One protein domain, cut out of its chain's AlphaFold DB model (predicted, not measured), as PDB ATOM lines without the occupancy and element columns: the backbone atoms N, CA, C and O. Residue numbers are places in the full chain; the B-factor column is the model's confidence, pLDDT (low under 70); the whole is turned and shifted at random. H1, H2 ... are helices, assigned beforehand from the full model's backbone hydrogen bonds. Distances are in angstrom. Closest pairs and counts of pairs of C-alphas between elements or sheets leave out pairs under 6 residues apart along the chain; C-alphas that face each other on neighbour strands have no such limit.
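Overview. This is residues 2 to 43 of the 50 residues of the protein "Mg_chelatase domain-containing protein" of Gammaproteobacteria bacterium (UniProt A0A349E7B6). With little regular structure, the model is an open, loose ring: a winding stretch, residues 2 to 19, leads into H1, and beyond it residues 31 to 42, with the small helix H2, stand free as an arm that folds back toward the start. The 42 printed residues hold two named helices, H1 then H2, and no named strand; the class is all helix, with 12 residues in named elements. The radius of gyration of the C-alphas is 12.2 A, and the spans are 33 by 21 by 9 A, only just flat.

Arrangement. After residues 2 to 19, H1 takes residues 20 to 27. A tight link of 4 residues leads to H2, residues 32 to 35. The two helices are apart. In H1 every O i to N i+4 pair is within hydrogen-bond range; H2 is too short for such a pair, and its 1 O i to N i+3 pair is within range.

Along the chain. H1 begins at C-alpha 20, (3.132, 2.066, 89.950), and is 10.6 A long. H2 ends at C-alpha 35, (-16.850, -3.893, 99.982), and is 5.2 A long.

Size, cuts and confidence. The C-alphas of Lys 13 and Arg 37, the two farthest apart, are 33.0 A apart; those of Asn 2 and Gly 43, first and last printed, 9.7 A. The printed part has no cut. Residues 31 to 35 have pLDDT under 70.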
ATOM      1  N   ASN A   2      -4.888  -8.311  98.007       71.69
ATOM      2  CA  ASN A   2      -3.808  -8.249  97.018       71.69
ATOM      3  C   ASN A   2      -3.911  -6.932  96.244       71.69
ATOM      4  O   ASN A   2      -4.866  -6.725  95.503       71.69
ATOM      5  N   LEU A   3      -2.951  -6.030  96.446       82.25
ATOM      6  CA  LEU A   3      -2.949  -4.701  95.817       82.25
ATOM      7  C   LEU A   3      -2.176  -4.671  94.488       82.25
ATOM      8  O   LEU A   3      -2.234  -3.686  93.760       82.25
ATOM      9  N   CYS A   4      -1.492  -5.764  94.146       90.38
ATOM     10  CA  CYS A   4      -0.779  -5.944  92.885       90.38
ATOM     11  C   CYS A   4      -1.293  -7.187  92.163       90.38
ATOM     12  O   CYS A   4      -1.509  -8.205  92.823       90.38
ATOM     13  N   PRO A   5      -1.371  -7.175  90.819       88.06
ATOM     14  CA  PRO A   5      -1.655  -8.387  90.050       88.06
ATOM     15  C   PRO A   5      -0.605  -9.488  90.265       88.06
ATOM     16  O   PRO A   5      -0.893 -10.657  90.052       88.06
ATOM     17  N   CYS A   6       0.605  -9.109  90.673       90.12
ATOM     18  CA  CYS A   6       1.718  -9.996  90.983       90.12
ATOM     19  C   CYS A   6       1.697 -10.579  92.404       90.12
ATOM     20  O   CYS A   6       2.493 -11.459  92.695       90.12
ATOM     21  N   GLY A   7       0.875 -10.045  93.315       87.56
ATOM     22  CA  GLY A   7       0.846 -10.443  94.730       87.56
ATOM     23  C   GLY A   7       2.002  -9.930  95.608       87.56
ATOM     24  O   GLY A   7       1.823  -9.817  96.812       87.56
ATOM     25  N   TYR A   8       3.140  -9.526  95.039       89.75
ATOM     26  CA  TYR A   8       4.368  -9.235  95.802       89.75
ATOM     27  C   TYR A   8       4.545  -7.792  96.297       89.75
ATOM     28  O   TYR A   8       5.588  -7.443  96.832       89.75
ATOM     29  N   VAL A   9       3.556  -6.912  96.121       88.06
ATOM     30  CA  VAL A   9       3.688  -5.488  96.515       88.06
ATOM     31  C   VAL A   9       3.874  -5.277  98.018       88.06
ATOM     32  O   VAL A   9       4.439  -4.272  98.427       88.06
ATOM     33  N   SER A  10       3.420  -6.226  98.830       82.31
ATOM     34  CA  SER A  10       3.567  -6.230 100.286       82.31
ATOM     35  C   SER A  10       4.328  -7.464 100.782       82.31
ATOM     36  O   SER A  10       4.199  -7.833 101.946       82.31
ATOM     37  N   ASP A  11       5.061  -8.144  99.894       84.56
ATOM     38  CA  ASP A  11       5.870  -9.310 100.239       84.56
ATOM     39  C   ASP A  11       7.314  -8.865 100.510       84.56
ATOM     40  O   ASP A  11       7.933  -8.184  99.700       84.56
ATOM     41  N   PHE A  12       7.855  -9.248 101.666       80.31
ATOM     42  CA  PHE A  12       9.241  -8.958 102.038       80.31
ATOM     43  C   PHE A  12      10.244  -9.941 101.420       80.31
ATOM     44  O   PHE A  12      11.437  -9.650 101.378       80.31
ATOM     45  N   LYS A  13       9.784 -11.115 100.968       85.56
ATOM     46  CA  LYS A  13      10.622 -12.161 100.362       85.56
ATOM     47  C   LYS A  13      10.742 -12.007  98.849       85.56
ATOM     48  O   LYS A  13      11.769 -12.376  98.286       85.56
ATOM     49  N   HIS A  14       9.716 -11.467  98.197       87.06
ATOM     50  CA  HIS A  14       9.678 -11.298  96.747       87.06
ATOM     51  C   HIS A  14       9.543  -9.824  96.390       87.06
ATOM     52  O   HIS A  14       8.603  -9.158  96.814       87.06
ATOM     53  N   GLN A  15      10.449  -9.313  95.557       88.75
ATOM     54  CA  GLN A  15      10.345  -7.944  95.073       88.75
ATOM     55  C   GLN A  15       9.252  -7.833  94.000       88.75
ATOM     56  O   GLN A  15       9.224  -8.578  93.018       88.75
ATOM     57  N   CYS A  16       8.357  -6.861  94.162       90.88
ATOM     58  CA  CYS A  16       7.375  -6.516  93.143       90.88
ATOM     59  C   CYS A  16       8.046  -5.852  91.927       90.88
ATOM     60  O   CYS A  16       8.662  -4.800  92.057       90.88
ATOM     61  N   GLY A  17       7.865  -6.431  90.736       93.31
ATOM     62  CA  GLY A  17       8.311  -5.849  89.460       93.31
ATOM     63  C   GLY A  17       7.228  -5.089  88.682       93.31
ATOM     64  O   GLY A  17       7.422  -4.774  87.510       93.31
ATOM     65  N   CYS A  18       6.047  -4.853  89.263       93.56
ATOM     66  CA  CYS A  18       4.988  -4.106  88.576       93.56
ATOM     67  C   CYS A  18       5.226  -2.596  88.666       93.56
ATOM     68  O   CYS A  18       5.611  -2.096  89.716       93.56
ATOM     69  N   SER A  19       4.916  -1.863  87.591       95.06
ATOM     70  CA  SER A  19       4.924  -0.398  87.619       95.06
ATOM     71  C   SER A  19       3.846   0.161  88.550       95.06
ATOM     72  O   SER A  19       2.790  -0.453  88.742       95.06
ATOM     73  N   GLU A  20       4.079   1.363  89.077       92.38
ATOM     74  CA  GLU A  20       3.132   2.066  89.950       92.38
ATOM     75  C   GLU A  20       1.760   2.251  89.287       92.38
ATOM     76  O   GLU A  20       0.727   1.974  89.898       92.38
ATOM     77  N   GLU A  21       1.725   2.599  87.997       93.81
ATOM     78  CA  GLU A  21       0.479   2.718  87.227       93.81
ATOM     79  C   GLU A  21      -0.294   1.395  87.155       93.81
ATOM     80  O   GLU A  21      -1.526   1.367  87.262       93.81
ATOM     81  N   ARG A  22       0.419   0.272  86.996       92.69
ATOM     82  CA  ARG A  22      -0.193  -1.060  86.946       92.69
ATOM     83  C   ARG A  22      -0.779  -1.445  88.303       92.69
ATOM     84  O   ARG A  22      -1.868  -2.024  88.337       92.69
ATOM     85  N   ILE A  23      -0.098  -1.096  89.395       92.12
ATOM     86  CA  ILE A  23      -0.579  -1.284  90.772       92.12
ATOM     87  C   ILE A  23      -1.838  -0.437  91.004       92.12
ATOM     88  O   ILE A  23      -2.888  -0.981  91.351       92.12
ATOM     89  N   ALA A  24      -1.788   0.864  90.704       89.81
ATOM     90  CA  ALA A  24      -2.908   1.793  90.883       89.81
ATOM     91  C   ALA A  24      -4.136   1.446  90.019       89.81
ATOM     92  O   ALA A  24      -5.286   1.688  90.398       89.81
ATOM     93  N   ARG A  25      -3.936   0.878  88.825       90.31
ATOM     94  CA  ARG A  25      -5.042   0.376  87.995       90.31
ATOM     95  C   ARG A  25      -5.662  -0.891  88.580       90.31
ATOM     96  O   ARG A  25      -6.875  -1.059  88.485       90.31
ATOM     97  N   TYR A  26      -4.849  -1.788  89.133       89.38
ATOM     98  CA  TYR A  26      -5.333  -3.046  89.696       89.38
ATOM     99  C   TYR A  26      -6.091  -2.833  91.009       89.38
ATOM    100  O   TYR A  26      -7.176  -3.387  91.161       89.38
ATOM    101  N   SER A  27      -5.588  -1.981  91.907       85.00
ATOM    102  CA  SER A  27      -6.246  -1.683  93.187       85.00
ATOM    103  C   SER A  27      -7.653  -1.098  93.012       85.00
ATOM    104  O   SER A  27      -8.567  -1.453  93.751       85.00
ATOM    105  N   ARG A  28      -7.865  -0.285  91.968       85.44
ATOM    106  CA  ARG A  28      -9.175   0.285  91.606       85.44
ATOM    107  C   ARG A  28     -10.194  -0.731  91.085       85.44
ATOM    108  O   ARG A  28     -11.368  -0.390  90.977       85.44
ATOM    109  N   LYS A  29      -9.777  -1.955  90.737       81.00
ATOM    110  CA  LYS A  29     -10.720  -3.007  90.318       81.00
ATOM    111  C   LYS A  29     -11.563  -3.525  91.474       81.00
ATOM    112  O   LYS A  29     -12.588  -4.149  91.218       81.00
ATOM    113  N   LEU A  30     -11.138  -3.298  92.715       71.75
ATOM    114  CA  LEU A  30     -11.958  -3.661  93.850       71.75
ATOM    115  C   LEU A  30     -13.143  -2.700  93.935       71.75
ATOM    116  O   LEU A  30     -12.994  -1.508  94.201       71.75
ATOM    117  N   SER A  31     -14.323  -3.224  93.640       65.06
ATOM    118  CA  SER A  31     -15.559  -2.461  93.588       65.06
ATOM    119  C   SER A  31     -15.909  -1.965  94.991       65.06
ATOM    120  O   SER A  31     -16.179  -2.771  95.881       65.06
ATOM    121  N   GLY A  32     -15.971  -0.645  95.185       65.50
ATOM    122  CA  GLY A  32     -16.416  -0.059  96.457       65.50
ATOM    123  C   GLY A  32     -17.817  -0.530  96.870       65.50
ATOM    124  O   GLY A  32     -18.069  -0.752  98.046       65.50
ATOM    125  N   LEU A  33     -18.691  -0.798  95.891       68.56
ATOM    126  CA  LEU A  33     -20.047  -1.311  96.118       68.56
ATOM    127  C   LEU A  33     -20.079  -2.756  96.656       68.56
ATOM    128  O   LEU A  33     -21.044  -3.140  97.306       68.56
ATOM    129  N   LEU A  34     -19.043  -3.559  96.383       67.62
ATOM    130  CA  LEU A  34     -18.937  -4.921  96.918       67.62
ATOM    131  C   LEU A  34     -18.360  -4.922  98.334       67.62
ATOM    132  O   LEU A  34     -18.777  -5.735  99.149       67.62
ATOM    133  N   LEU A  35     -17.439  -4.004  98.644       69.44
ATOM    134  CA  LEU A  35     -16.850  -3.893  99.982       69.44
ATOM    135  C   LEU A  35     -17.866  -3.489 101.052       69.44
ATOM    136  O   LEU A  35     -17.787  -3.980 102.170       69.44
ATOM    137  N   ASP A  36     -18.844  -2.659 100.694       72.44
ATOM    138  CA  ASP A  36     -19.903  -2.199 101.604       72.44
ATOM    139  C   ASP A  36     -20.889  -3.315 102.019       72.44
ATOM    140  O   ASP A  36     -21.730  -3.130 102.895       72.44
ATOM    141  N   ARG A  37     -20.813  -4.493 101.381       83.69
ATOM    142  CA  ARG A  37     -21.709  -5.640 101.614       83.69
ATOM    143  C   ARG A  37     -20.996  -6.883 102.153       83.69
ATOM    144  O   ARG A  37     -21.604  -7.947 102.199       83.69
ATOM    145  N   ILE A  38     -19.716  -6.782 102.509       84.06
ATOM    146  CA  ILE A  38     -18.951  -7.903 103.061       84.06
ATOM    147  C   ILE A  38     -18.890  -7.747 104.578       84.06
ATOM    148  O   ILE A  38     -18.202  -6.864 105.084       84.06
ATOM    149  N   ASP A  39     -19.562  -8.644 105.296       83.75
ATOM    150  CA  ASP A  39     -19.581  -8.632 106.764       83.75
ATOM    151  C   ASP A  39     -18.216  -8.977 107.379       83.75
ATOM    152  O   ASP A  39     -17.885  -8.524 108.474       83.75
ATOM    153  N   LEU A  40     -17.405  -9.786 106.685       86.06
ATOM    154  CA  LEU A  40     -16.146 -10.299 107.211       86.06
ATOM    155  C   LEU A  40     -15.011 -10.219 106.190       86.06
ATOM    156  O   LEU A  40     -15.036 -10.863 105.142       86.06
ATOM    157  N   ILE A  41     -13.965  -9.476 106.551       84.12
ATOM    158  CA  ILE A  41     -12.717  -9.378 105.796       84.12
ATOM    159  C   ILE A  41     -11.595  -9.914 106.680       84.12
ATOM    160  O   ILE A  41     -11.248  -9.305 107.690       84.12
ATOM    161  N   ILE A  42     -11.003 -11.041 106.289       86.31
ATOM    162  CA  ILE A  42      -9.863 -11.632 106.998       86.31
ATOM    163  C   ILE A  42      -8.622 -11.535 106.113       86.31
ATOM    164  O   ILE A  42      -8.605 -12.002 104.974       86.31
ATOM    165  N   GLY A  43      -7.566 -10.921 106.649       84.56
ATOM    166  CA  GLY A  43      -6.235 -10.971 106.057       84.56
ATOM    167  C   GLY A  43      -5.581 -12.318 106.354       84.56
ATOM    168  O   GLY A  43      -5.456 -12.694 107.515       84.56
TER     169      GLY A  43